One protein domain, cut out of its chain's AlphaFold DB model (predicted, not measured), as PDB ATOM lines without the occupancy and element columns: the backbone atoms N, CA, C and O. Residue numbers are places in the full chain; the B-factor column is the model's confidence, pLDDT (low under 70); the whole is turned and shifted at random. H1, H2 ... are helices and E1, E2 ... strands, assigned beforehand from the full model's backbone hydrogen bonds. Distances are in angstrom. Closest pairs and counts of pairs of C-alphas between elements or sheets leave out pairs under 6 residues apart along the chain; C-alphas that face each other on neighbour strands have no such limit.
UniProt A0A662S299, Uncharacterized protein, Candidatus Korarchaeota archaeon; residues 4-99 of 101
ATOM      1  N   ILE A   4     116.454  83.243 143.514       81.81
ATOM      2  CA  ILE A   4     115.350  83.361 144.467       81.81
ATOM      3  C   ILE A   4     115.006  81.962 144.959       81.81
ATOM      4  O   ILE A   4     114.665  81.091 144.161       81.81
ATOM      5  N   HIS A   5     115.102  81.750 146.267       86.06
ATOM      6  CA  HIS A   5     114.854  80.452 146.887       86.06
ATOM      7  C   HIS A   5     113.638  80.519 147.800       86.06
ATOM      8  O   HIS A   5     113.613  81.300 148.748       86.06
ATOM      9  N   LEU A   6     112.642  79.671 147.539       85.88
ATOM     10  CA  LEU A   6     111.488  79.521 148.416       85.88
ATOM     11  C   LEU A   6     111.856  78.640 149.617       85.88
ATOM     12  O   LEU A   6     112.350  77.524 149.450       85.88
ATOM     13  N   ALA A   7     111.581  79.127 150.822       88.50
ATOM     14  CA  ALA A   7     111.840  78.435 152.074       88.50
ATOM     15  C   ALA A   7     110.555  78.251 152.889       88.50
ATOM     16  O   ALA A   7     109.620  79.051 152.835       88.50
ATOM     17  N   ARG A   8     110.532  77.194 153.707       91.12
ATOM     18  CA  ARG A   8     109.553  77.055 154.792       91.12
ATOM     19  C   ARG A   8     109.901  78.037 155.909       91.12
ATOM     20  O   ARG A   8     111.072  78.359 156.088       91.12
ATOM     21  N   LYS A   9     108.918  78.431 156.730       89.81
ATOM     22  CA  LYS A   9     109.113  79.380 157.847       89.81
ATOM     23  C   LYS A   9     110.350  79.065 158.701       89.81
ATOM     24  O   LYS A   9     111.161  79.946 158.966       89.81
ATOM     25  N   GLY A  10     110.474  77.813 159.149       88.88
ATOM     26  CA  GLY A  10     111.564  77.390 160.032       88.88
ATOM     27  C   GLY A  10     112.941  77.554 159.388       88.88
ATOM     28  O   GLY A  10     113.836  78.133 160.000       88.88
ATOM     29  N   ASP A  11     113.077  77.116 158.135       88.94
ATOM     30  CA  ASP A  11     114.321  77.238 157.370       88.94
ATOM     31  C   ASP A  11     114.642  78.705 157.075       88.94
ATOM     32  O   ASP A  11     115.773  79.136 157.267       88.94
ATOM     33  N   PHE A  12     113.632  79.497 156.707       89.94
ATOM     34  CA  PHE A  12     113.764  80.931 156.453       89.94
ATOM     35  C   PHE A  12     114.341  81.672 157.666       89.94
ATOM     36  O   PHE A  12     115.334  82.387 157.551       89.94
ATOM     37  N   ILE A  13     113.782  81.445 158.859       89.88
ATOM     38  CA  ILE A  13     114.269  82.065 160.101       89.88
ATOM     39  C   ILE A  13     115.666  81.566 160.464       89.88
ATOM     40  O   ILE A  13     116.506  82.355 160.905       89.88
ATOM     41  N   LYS A  14     115.924  80.266 160.292       89.44
ATOM     42  CA  LYS A  14     117.232  79.669 160.565       89.44
ATOM     43  C   LYS A  14     118.319  80.298 159.690       89.44
ATOM     44  O   LYS A  14     119.321  80.755 160.228       89.44
ATOM     45  N   ILE A  15     118.076  80.395 158.382       86.56
ATOM     46  CA  ILE A  15     118.993  80.999 157.409       86.56
ATOM     47  C   ILE A  15     119.295  82.450 157.781       86.56
ATOM     48  O   ILE A  15     120.459  82.839 157.827       86.56
ATOM     49  N   ILE A  16     118.270  83.242 158.113       85.69
ATOM     50  CA  ILE A  16     118.472  84.627 158.552       85.69
ATOM     51  C   ILE A  16     119.405  84.672 159.766       85.69
ATOM     52  O   ILE A  16     120.379  85.418 159.758       85.69
ATOM     53  N   LYS A  17     119.142  83.863 160.800       86.12
ATOM     54  CA  LYS A  17     119.956  83.847 162.028       86.12
ATOM     55  C   LYS A  17     121.406  83.451 161.773       86.12
ATOM     56  O   LYS A  17     122.300  84.068 162.347       86.12
ATOM     57  N   GLU A  18     121.637  82.458 160.923       83.88
ATOM     58  CA  GLU A  18     122.985  82.021 160.542       83.88
ATOM     59  C   GLU A  18     123.719  83.138 159.782       83.88
ATOM     60  O   GLU A  18     124.838  83.515 160.140       83.88
ATOM     61  N   CYS A  19     123.053  83.770 158.814       76.12
ATOM     62  CA  CYS A  19     123.646  84.802 157.964       76.12
ATOM     63  C   CYS A  19     123.739  86.197 158.609       76.12
ATOM     64  O   CYS A  19     124.524  87.028 158.143       76.12
ATOM     65  N   LEU A  20     122.991  86.480 159.681       69.00
ATOM     66  CA  LEU A  20     123.096  87.728 160.456       69.00
ATOM     67  C   LEU A  20     124.479  87.916 161.091       69.00
ATOM     68  O   LEU A  20     124.873  89.047 161.376       69.00
ATOM     69  N   SER A  21     125.211  86.822 161.305       64.62
ATOM     70  CA  SER A  21     126.599  86.876 161.765       64.62
ATOM     71  C   SER A  21     127.577  87.315 160.664       64.62
ATOM     72  O   SER A  21     128.632  87.868 160.973       64.62
ATOM     73  N   GLU A  22     127.205  87.149 159.389       60.06
ATOM     74  CA  GLU A  22     128.104  87.303 158.237       60.06
ATOM     75  C   GLU A  22     127.773  88.502 157.330       60.06
ATOM     76  O   GLU A  22     128.627  88.956 156.568       60.06
ATOM     77  N   THR A  23     126.555  89.052 157.396       56.00
ATOM     78  CA  THR A  23     126.074  90.054 156.427       56.00
ATOM     79  C   THR A  23     125.644  91.382 157.054       56.00
ATOM     80  O   THR A  23     125.106  91.456 158.157       56.00
ATOM     81  N   ARG A  24     125.886  92.485 156.328       55.78
ATOM     82  CA  ARG A  24     125.557  93.863 156.755       55.78
ATOM     83  C   ARG A  24     124.080  94.250 156.554       55.78
ATOM     84  O   ARG A  24     123.686  95.337 156.967       55.78
ATOM     85  N   GLY A  25     123.264  93.395 155.934       57.84
ATOM     86  CA  GLY A  25     121.855  93.670 155.635       57.84
ATOM     87  C   GLY A  25     120.924  93.132 156.718       57.84
ATOM     88  O   GLY A  25     120.632  91.944 156.745       57.84
ATOM     89  N   ARG A  26     120.435  93.998 157.610       75.81
ATOM     90  CA  ARG A  26     119.459  93.635 158.654       75.81
ATOM     91  C   ARG A  26     118.055  94.086 158.265       75.81
ATOM     92  O   ARG A  26     117.485  94.917 158.968       75.81
ATOM     93  N   VAL A  27     117.522  93.602 157.145       86.31
ATOM     94  CA  VAL A  27     116.172  93.975 156.696       86.31
ATOM     95  C   VAL A  27     115.378  92.755 156.244       86.31
ATOM     96  O   VAL A  27     115.883  91.937 155.478       86.31
ATOM     97  N   ILE A  28     114.132  92.649 156.711       90.56
ATOM     98  CA  ILE A  28     113.117  91.816 156.062       90.56
ATOM     99  C   ILE A  28     112.301  92.716 155.150       90.56
ATOM    100  O   ILE A  28     111.710  93.705 155.582       90.56
ATOM    101  N   LEU A  29     112.282  92.364 153.880       91.94
ATOM    102  CA  LEU A  29     111.448  93.002 152.887       91.94
ATOM    103  C   LEU A  29     110.101  92.279 152.859       91.94
ATOM    104  O   LEU A  29     110.066  91.052 152.904       91.94
ATOM    105  N   PHE A  30     108.997  93.010 152.786       92.69
ATOM    106  CA  PHE A  30     107.684  92.417 152.548       92.69
ATOM    107  C   PHE A  30     107.103  92.956 151.246       92.69
ATOM    108  O   PHE A  30     107.214  94.139 150.939       92.69
ATOM    109  N   TRP A  31     106.535  92.058 150.456       87.00
ATOM    110  CA  TRP A  31     106.043  92.299 149.106       87.00
ATOM    111  C   TRP A  31     104.545  91.963 149.046       87.00
ATOM    112  O   TRP A  31     104.096  91.102 149.806       87.00
ATOM    113  N   LYS A  32     103.824  92.665 148.143       74.75
ATOM    114  CA  LYS A  32     102.414  92.505 147.707       74.75
ATOM    115  C   LYS A  32     101.650  91.387 148.409       74.75
ATOM    116  O   LYS A  32     101.991  90.209 148.327       74.75
ATOM    117  N   GLU A  33     100.509  91.780 148.943       75.25
ATOM    118  CA  GLU A  33      99.486  90.842 149.351       75.25
ATOM    119  C   GLU A  33      98.861  90.185 148.105       75.25
ATOM    120  O   GLU A  33      98.245  90.867 147.283       75.25
ATOM    121  N   LYS A  34      99.051  88.875 147.923       69.31
ATOM    122  CA  LYS A  34      98.381  88.109 146.865       69.31
ATOM    123  C   LYS A  34      97.095  87.506 147.410       69.31
ATOM    124  O   LYS A  34      97.114  86.849 148.446       69.31
ATOM    125  N   GLY A  35      95.994  87.745 146.707       63.72
ATOM    126  CA  GLY A  35      94.703  87.129 146.980       63.72
ATOM    127  C   GLY A  35      94.446  85.976 146.016       63.72
ATOM    128  O   GLY A  35      94.081  86.241 144.876       63.72
ATOM    129  N   GLU A  36      94.600  84.727 146.452       62.78
ATOM    130  CA  GLU A  36      94.050  83.565 145.736       62.78
ATOM    131  C   GLU A  36      92.877  83.010 146.546       62.78
ATOM    132  O   GLU A  36      92.964  82.897 147.767       62.78
ATOM    133  N   ASP A  37      91.744  82.741 145.892       66.50
ATOM    134  CA  ASP A  37      90.544  82.161 146.516       66.50
ATOM    135  C   ASP A  37      90.088  82.855 147.818       66.50
ATOM    136  O   ASP A  37      89.686  82.223 148.795       66.50
ATOM    137  N   GLY A  38      90.166  84.191 147.848       66.56
ATOM    138  CA  GLY A  38      89.774  85.006 149.005       66.56
ATOM    139  C   GLY A  38      90.765  84.977 150.175       66.56
ATOM    140  O   GLY A  38      90.538  85.655 151.179       66.56
ATOM    141  N   LYS A  39      91.876  84.244 150.050       74.69
ATOM    142  CA  LYS A  39      92.952  84.186 151.037       74.69
ATOM    143  C   LYS A  39      94.036  85.195 150.703       74.69
ATOM    144  O   LYS A  39      94.615  85.174 149.621       74.69
ATOM    145  N   ARG A  40      94.327  86.063 151.663       84.94
ATOM    146  CA  ARG A  40      95.372  87.086 151.579       84.94
ATOM    147  C   ARG A  40      96.698  86.435 151.947       84.94
ATOM    148  O   ARG A  40      96.744  85.738 152.950       84.94
ATOM    149  N   SER A  41      97.761  86.633 151.178       88.62
ATOM    150  CA  SER A  41      99.091  86.086 151.480       88.62
ATOM    151  C   SER A  41     100.165  87.145 151.328       88.62
ATOM    152  O   SER A  41     100.127  87.905 150.368       88.62
ATOM    153  N   VAL A  42     101.145  87.178 152.228       90.69
ATOM    154  CA  VAL A  42     102.316  88.062 152.135       90.69
ATOM    155  C   VAL A  42     103.540  87.279 151.681       90.69
ATOM    156  O   VAL A  42     103.777  86.154 152.130       90.69
ATOM    157  N   ILE A  43     104.352  87.907 150.832       90.94
ATOM    158  CA  ILE A  43     105.671  87.402 150.463       90.94
ATOM    159  C   ILE A  43     106.721  88.160 151.274       90.94
ATOM    160  O   ILE A  43     106.843  89.378 151.170       90.94
ATOM    161  N   LEU A  44     107.499  87.443 152.078       92.56
ATOM    162  CA  LEU A  44     108.670  87.979 152.761       92.56
ATOM    163  C   LEU A  44     109.928  87.636 151.975       92.56
ATOM    164  O   LEU A  44     110.115  86.492 151.563       92.56
ATOM    165  N   LEU A  45     110.808  88.616 151.814       90.56
ATOM    166  CA  LEU A  45     112.087  88.481 151.142       90.56
ATOM    167  C   LEU A  45     113.228  88.898 152.068       90.56
ATOM    168  O   LEU A  45     113.141  89.903 152.773       90.56
ATOM    169  N   VAL A  46     114.333  88.161 152.025       88.88
ATOM    170  CA  VAL A  46     115.583  88.565 152.677       88.88
ATOM    171  C   VAL A  46     116.738  88.438 151.691       88.88
ATOM    172  O   VAL A  46     117.063  87.323 151.275       88.88
ATOM    173  N   PRO A  47     117.372  89.560 151.304       86.31
ATOM    174  CA  PRO A  47     118.584  89.534 150.505       86.31
ATOM    175  C   PRO A  47     119.791  89.198 151.387       86.31
ATOM    176  O   PRO A  47     120.071  89.891 152.367       86.31
ATOM    177  N   ILE A  48     120.533  88.160 151.016       82.81
ATOM    178  CA  ILE A  48     121.733  87.703 151.721       82.81
ATOM    179  C   ILE A  48     122.887  87.628 150.725       82.81
ATOM    180  O   ILE A  48     122.770  87.024 149.660       82.81
ATOM    181  N   PHE A  49     124.013  88.247 151.078       79.69
ATOM    182  CA  PHE A  49     125.260  88.098 150.336       79.69
ATOM    183  C   PHE A  49     126.061  86.951 150.938       79.69
ATOM    184  O   PHE A  49     126.413  87.023 152.110       79.69
ATOM    185  N   TYR A  50     126.369  85.921 150.155       76.56
ATOM    186  CA  TYR A  50     127.201  84.807 150.604       76.56
ATOM    187  C   TYR A  50     128.659  85.058 150.192       76.56
ATOM    188  O   TYR A  50     128.996  84.872 149.018       76.56
ATOM    189  N   PRO A  51     129.556  85.450 151.121       73.19
ATOM    190  CA  PRO A  51     130.911  85.881 150.767       73.19
ATOM    191  C   PRO A  51     131.733  84.776 150.097       73.19
ATOM    192  O   PRO A  51     132.532  85.055 149.210       73.19
ATOM    193  N   ASN A  52     131.494  83.521 150.490       75.06
ATOM    194  CA  ASN A  52     132.236  82.356 150.007       75.06
ATOM    195  C   ASN A  52     131.980  82.036 148.528       75.06
ATOM    196  O   ASN A  52     132.832  81.434 147.883       75.06
ATOM    197  N   VAL A  53     130.819  82.428 147.998       75.56
ATOM    198  CA  VAL A  53     130.466  82.252 146.578       75.56
ATOM    199  C   VAL A  53     130.457  83.578 145.815       75.56
ATOM    200  O   VAL A  53     130.430  83.572 144.591       75.56
ATOM    201  N   GLY A  54     130.529  84.717 146.515       78.56
ATOM    202  CA  GLY A  54     130.524  86.046 145.902       78.56
ATOM    203  C   GLY A  54     129.178  86.430 145.278       78.56
ATOM    204  O   GLY A  54     129.139  87.285 144.395       78.56
ATOM    205  N   GLU A  55     128.080  85.812 145.722       81.00
ATOM    206  CA  GLU A  55     126.755  85.953 145.113       81.00
ATOM    207  C   GLU A  55     125.707  86.490 146.096       81.00
ATOM    208  O   GLU A  55     125.760  86.255 147.306       81.00
ATOM    209  N   TRP A  56     124.732  87.218 145.544       81.75
ATOM    210  CA  TRP A  56     123.520  87.629 146.248       81.75
ATOM    211  C   TRP A  56     122.406  86.619 145.997       81.75
ATOM    212  O   TRP A  56     122.056  86.350 144.846       81.75
ATOM    213  N   ILE A  57     121.809  86.131 147.078       84.44
ATOM    214  CA  ILE A  57     120.656  85.235 147.053       84.44
ATOM    215  C   ILE A  57     119.508  85.920 147.789       84.44
ATOM    216  O   ILE A  57     119.696  86.478 148.872       84.44
ATOM    217  N   ILE A  58     118.311  85.881 147.208       87.06
ATOM    218  CA  ILE A  58     117.094  86.326 147.882       87.06
ATOM    219  C   ILE A  58     116.348  85.093 148.380       87.06
ATOM    220  O   ILE A  58     115.879  84.267 147.597       87.06
ATOM    221  N   TRP A  59     116.203  84.988 149.694       88.69
ATOM    222  CA  TRP A  59     115.320  83.999 150.294       88.69
ATOM    223  C   TRP A  59     113.902  84.536 150.335       88.69
ATOM    224  O   TRP A  59     113.692  85.703 150.655       88.69
ATOM    225  N   CYS A  60     112.943  83.677 150.018       90.06
ATOM    226  CA  CYS A  60     111.531  83.989 149.921       90.06
ATOM    227  C   CYS A  60     110.727  83.071 150.843       90.06
ATOM    228  O   CYS A  60     110.982  81.868 150.912       90.06
ATOM    229  N   TYR A  61     109.737  83.629 151.531       89.94
ATOM    230  CA  TYR A  61     108.761  82.883 152.311       89.94
ATOM    231  C   TYR A  61     107.369  83.481 152.096       89.94
ATOM    232  O   TYR A  61     107.162  84.671 152.314       89.94
ATOM    233  N   CYS A  62     106.424  82.647 151.665       90.12
ATOM    234  CA  CYS A  62     105.025  83.024 151.476       90.12
ATOM    235  C   CYS A  62     104.191  82.543 152.669       90.12
ATOM    236  O   CYS A  62     104.322  81.390 153.089       90.12
ATOM    237  N   GLN A  63     103.337  83.414 153.203       89.88
ATOM    238  CA  GLN A  63     102.437  83.092 154.308       89.88
ATOM    239  C   GLN A  63     101.027  83.618 154.044       89.88
ATOM    240  O   GLN A  63     100.854  84.810 153.802       89.88
ATOM    241  N   GLU A  64     100.025  82.750 154.214       89.38
ATOM    242  CA  GLU A  64      98.616  83.151 154.296       89.38
ATOM    243  C   GLU A  64      98.367  83.992 155.566       89.38
ATOM    244  O   GLU A  64      98.741  83.607 156.677       89.38
ATOM    245  N   LEU A  65      97.734  85.147 155.405       86.81
ATOM    246  CA  LEU A  65      97.349  86.074 156.459       86.81
ATOM    247  C   LEU A  65      95.913  85.790 156.911       86.81
ATOM    248  O   LEU A  65      94.953  86.087 156.199       86.81
ATOM    249  N   GLU A  66      95.769  85.262 158.124       81.75
ATOM    250  CA  GLU A  66      94.463  85.101 158.778       81.75
ATOM    251  C   GLU A  66      93.948  86.452 159.309       81.75
ATOM    252  O   GLU A  66      92.823  86.858 159.022       81.75
ATOM    253  N   GLU A  67      94.807  87.202 160.005       77.50
ATOM    254  CA  GLU A  67      94.519  88.516 160.590       77.50
ATOM    255  C   GLU A  67      95.748  89.438 160.498       77.50
ATOM    256  O   GLU A  67      96.883  88.974 160.360       77.50
ATOM    257  N   GLY A  68      95.528  90.753 160.604       80.56
ATOM    258  CA  GLY A  68      96.591  91.762 160.525       80.56
ATOM    259  C   GLY A  68      97.029  92.105 159.097       80.56
ATOM    260  O   GLY A  68      96.483  91.588 158.117       80.56
ATOM    261  N   GLY A  69      97.975  93.043 158.989       87.62
ATOM    262  CA  GLY A  69      98.550  93.476 157.714       87.62
ATOM    263  C   GLY A  69      99.892  92.800 157.389       87.62
ATOM    264  O   GLY A  69     100.569  92.299 158.295       87.62
ATOM    265  N   PRO A  70     100.331  92.838 156.117       89.69
ATOM    266  CA  PRO A  70     101.644  92.346 155.686       89.69
ATOM    267  C   PRO A  70     102.812  92.872 156.534       89.69
ATOM    268  O   PRO A  70     103.709  92.114 156.903       89.69
ATOM    269  N   GLU A  71     102.776  94.161 156.889       91.69
ATOM    270  CA  GLU A  71     103.818  94.811 157.687       91.69
ATOM    271  C   GLU A  71     103.898  94.240 159.113       91.69
ATOM    272  O   GLU A  71     104.993  93.973 159.611       91.69
ATOM    273  N   ASP A  72     102.759  94.009 159.771       91.50
ATOM    274  CA  ASP A  72     102.722  93.457 161.131       91.50
ATOM    275  C   ASP A  72     103.286  92.036 161.165       91.50
ATOM    276  O   ASP A  72     104.064  91.674 162.056       91.50
ATOM    277  N   PHE A  73     102.949  91.238 160.148       91.56
ATOM    278  CA  PHE A  73     103.514  89.908 159.989       91.56
ATOM    279  C   PHE A  73     105.030  89.965 159.759       91.56
ATOM    280  O   PHE A  73     105.786  89.254 160.430       91.56
ATOM    281  N   ALA A  74     105.495  90.856 158.880       92.19
ATOM    282  CA  ALA A  74     106.917  91.062 158.630       92.19
ATOM    283  C   ALA A  74     107.668  91.473 159.906       92.19
ATOM    284  O   ALA A  74     108.722  90.907 160.198       92.19
ATOM    285  N   LYS A  75     107.107  92.386 160.715       92.56
ATOM    286  CA  LYS A  75     107.670  92.798 162.015       92.56
ATOM    287  C   LYS A  75     107.785  91.624 162.984       92.56
ATOM    288  O   LYS A  75     108.814  91.483 163.645       92.56
ATOM    289  N   LYS A  76     106.768  90.759 163.052       92.19
ATOM    290  CA  LYS A  76     106.783  89.563 163.909       92.19
ATOM    291  C   LYS A  76     107.904  88.597 163.516       92.19
ATOM    292  O   LYS A  76     108.645  88.143 164.385       92.19
ATOM    293  N   ILE A  77     108.054  88.316 162.219       92.38
ATOM    294  CA  ILE A  77     109.128  87.449 161.712       92.38
ATOM    295  C   ILE A  77     110.500  88.101 161.906       92.38
ATOM    296  O   ILE A  77     111.435  87.425 162.334       92.38
ATOM    297  N   ALA A  78     110.622  89.408 161.660       90.50
ATOM    298  CA  ALA A  78     111.860  90.151 161.873       90.50
ATOM    299  C   ALA A  78     112.310  90.065 163.334       90.50
ATOM    300  O   ALA A  78     113.457  89.707 163.595       90.50
ATOM    301  N   TYR A  79     111.393  90.278 164.282       90.75
ATOM    302  CA  TYR A  79     111.672  90.127 165.706       90.75
ATOM    303  C   TYR A  79     112.120  88.702 166.067       90.75
ATOM    304  O   TYR A  79     113.144  88.530 166.725       90.75
ATOM    305  N   GLU A  80     111.412  87.672 165.585       91.38
ATOM    306  CA  GLU A  80     111.767  86.258 165.808       91.38
ATOM    307  C   GLU A  80     113.168  85.916 165.262       91.38
ATOM    308  O   GLU A  80     113.892  85.094 165.840       91.38
ATOM    309  N   ALA A  81     113.560  86.567 164.164       87.75
ATOM    310  CA  ALA A  81     114.846  86.409 163.504       87.75
ATOM    311  C   ALA A  81     115.963  87.317 164.059       87.75
ATOM    312  O   ALA A  81     117.119  87.109 163.707       87.75
ATOM    313  N   GLY A  82     115.664  88.282 164.937       86.12
ATOM    314  CA  GLY A  82     116.647  89.246 165.458       86.12
ATOM    315  C   GLY A  82     116.969  90.410 164.507       86.12
ATOM    316  O   GLY A  82     118.011  91.053 164.637       86.12
ATOM    317  N   ILE A  83     116.087  90.688 163.547       85.25
ATOM    318  CA  ILE A  83     116.158  91.825 162.625       85.25
ATOM    319  C   ILE A  83     115.362  93.005 163.190       85.25
ATOM    320  O   ILE A  83     114.251  92.848 163.687       85.25
ATOM    321  N   THR A  84     115.919  94.213 163.070       83.00
ATOM    322  CA  THR A  84     115.290  95.446 163.571       83.00
ATOM    323  C   THR A  84     114.645  96.312 162.493       83.00
ATOM    324  O   THR A  84     113.956  97.267 162.841       83.00
ATOM    325  N   HIS A  85     114.851  96.010 161.207       88.62
ATOM    326  CA  HIS A  85     114.277  96.789 160.111       88.62
ATOM    327  C   HIS A  85     113.376  95.926 159.236       88.62
ATOM    328  O   HIS A  85     113.715  94.799 158.871       88.62
ATOM    329  N   VAL A  86     112.242  96.503 158.860       92.50
ATOM    330  CA  VAL A  86     111.346  95.974 157.837       92.50
ATOM    331  C   VAL A  86     111.103  97.056 156.797       92.50
ATOM    332  O   VAL A  86     111.128  98.241 157.135       92.50
ATOM    333  N   ALA A  87     110.891  96.669 155.545       92.50
ATOM    334  CA  ALA A  87     110.557  97.613 154.487       92.50
ATOM    335  C   ALA A  87     109.601  96.992 153.470       92.50
ATOM    336  O   ALA A  87     109.727  95.817 153.122       92.50
ATOM    337  N   GLU A  88     108.665  97.804 152.985       92.69
ATOM    338  CA  GLU A  88     107.783  97.423 151.891       92.69
ATOM    339  C   GLU A  88     108.543  97.447 150.564       92.69
ATOM    340  O   GLU A  88     109.322  98.361 150.274       92.69
ATOM    341  N   VAL A  89     108.287  96.442 149.737       90.38
ATOM    342  CA  VAL A  89     108.774  96.363 148.368       90.38
ATOM    343  C   VAL A  89     107.697  96.873 147.427       90.38
ATOM    344  O   VAL A  89     106.651  96.249 147.268       90.38
ATOM    345  N   THR A  90     107.990  97.972 146.738       84.88
ATOM    346  CA  THR A  90     107.110  98.516 145.694       84.88
ATOM    347  C   THR A  90     107.381  97.904 144.321       84.88
ATOM    348  O   THR A  90     106.472  97.816 143.498       84.88
ATOM    349  N   LYS A  91     108.625  97.475 144.063       84.69
ATOM    350  CA  LYS A  91     109.064  96.889 142.789       84.69
ATOM    351  C   LYS A  91     110.334  96.058 142.969       84.69
ATOM    352  O   LYS A  91     111.250  96.492 143.666       84.69
ATOM    353  N   ILE A  92     110.435  94.925 142.266       81.56
ATOM    354  CA  ILE A  92     111.708  94.214 142.059       81.56
ATOM    355  C   ILE A  92     111.955  94.029 140.573       81.56
ATOM    356  O   ILE A  92     111.066  93.639 139.820       81.56
ATOM    357  N   SER A  93     113.191  94.293 140.163       84.50
ATOM    358  CA  SER A  93     113.652  94.075 138.800       84.50
ATOM    359  C   SER A  93     114.974  93.322 138.774       84.50
ATOM    360  O   SER A  93     115.872  93.631 139.561       84.50
ATOM    361  N   ALA A  94     115.125  92.398 137.830       80.25
ATOM    362  CA  ALA A  94     116.371  91.699 137.544       80.25
ATOM    363  C   ALA A  94     116.691  91.826 136.053       80.25
ATOM    364  O   ALA A  94     115.827  91.629 135.208       80.25
ATOM    365  N   ASN A  95     117.939  92.174 135.723       82.75
ATOM    366  CA  ASN A  95     118.402  92.335 134.336       82.75
ATOM    367  C   ASN A  95     117.552  93.302 133.479       82.75
ATOM    368  O   ASN A  95     117.468  93.142 132.268       82.75
ATOM    369  N   GLY A  96     116.939  94.314 134.101       82.25
ATOM    370  CA  GLY A  96     116.090  95.294 133.413       82.25
ATOM    371  C   GLY A  96     114.619  94.891 133.277       82.25
ATOM    372  O   GLY A  96     113.817  95.721 132.858       82.25
ATOM    373  N   GLU A  97     114.245  93.680 133.690       83.25
ATOM    374  CA  GLU A  97     112.862  93.196 133.670       83.25
ATOM    375  C   GLU A  97     112.263  93.193 135.077       83.25
ATOM    376  O   GLU A  97     112.949  92.908 136.060       83.25
ATOM    377  N   GLU A  98     110.984  93.548 135.182       82.88
ATOM    378  CA  GLU A  98     110.241  93.481 136.441       82.88
ATOM    379  C   GLU A  98     109.850  92.032 136.736       82.88
ATOM    380  O   GLU A  98     109.358  91.326 135.857       82.88
ATOM    381  N   LEU A  99     110.095  91.584 137.967       76.69
ATOM    382  CA  LEU A  99     109.738  90.236 138.394       76.69
ATOM    383  C   LEU A  99     108.296  90.217 138.898       76.69
ATOM    384  O   LEU A  99     107.918  91.055 139.716       76.69
TER     385      LEU A  99
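AT A GLANCE: This is residues 4 to 99 of the 101 residues of an uncharacterized protein of Candidatus Korarchaeota archaeon (UniProt A0A662S299). One strongly twisted sheet, with long strands E2, E3 and E4 in its middle and short E1 and E5 at its edges, is covered on one face by two helices, H1 and H2, and has no named helix on the other. The sheet curls round H2, while the end of the printed part sticks out with residues 93 to 98, folded back on itself. The printed part has 96 residues, with two named helices and five named strands in the order E1, H1, E2, E3, E4, H2, E5; the class is mixed, helices and strands, in two layers. The sheet runs E1, E4, E3, E2, E5 and is mixed. The whole is compact, with a radius of gyration of the C-alphas of 13.4 A and spans of 43 by 33 by 21 A.

IN THESE COORDINATES: Strand E3, residues 39 to 50, is 34.3 A long from C-alpha 39 at (92.952, 84.186, 151.037). E4, residues 55 to 65, measures 31.5 A, and E2, residues 27 to 36, 26.8 A. Edge strand E1, residues 4 to 6, begins with C-alpha 4 at (115.350, 83.361, 144.467); edge strand E5, residues 85 to 89, ends with C-alpha 89 at (108.774, 96.363, 148.368). H1, residues 9 to 19, measures 15.5 A and H2, residues 70 to 81, 16.5 A.

HOW THE PARTS SIT: E2, E3 and E4 form a meander, each strand the antiparallel neighbour of the one before, with hairpins E2 and E3, and E3 and E4. N 31 and O 43 are 2.8 A apart, and N 44 and O 61 are 2.8 A apart, both within hydrogen-bond range. E1 is parallel to E4, with N 5 and O 58 at 3.0 A; E5 is parallel to E2, with N 30 and O 87 at 2.9 A. E1, H1, E2 and E4, H2, E5 are split strand-helix-strand units, in each of which the two strands run the same way in the sheet but are not neighbours, with E4 and E3 between E1 and E2, and E3 and E2 between E4 and E5; each has a right-handed crossover. H1 is on the sheet over E4 and E3, at a height over the sheet of 9.2 A; it runs along the strands, only just, at 30.0 degrees to E4 on the local plane. H2 is on the same face; its closest C-alphas to E2 are those of Ala 78 and Ile 28, 6.2 A apart. With residues 77 to 81 alone, H2 touches H1, the closest C-alphas being those of Ala 81 and Ile 13, 5.5 A. Their lines stand at a steep tilt of 56 degrees, the same way. In both helices every O i to N i+4 pair is within hydrogen-bond range.

THE WHOLE: The two C-alphas farthest apart, those of Gly 38 and Asn 52, are 42.6 A apart. The printed part has no cut and no long link. Residues 93 to 94 pair with residues 97 to 98, antiparallel. Mean pLDDT of the printed part is 83.3; residues 20 to 25 and 34 to 38 are under 70.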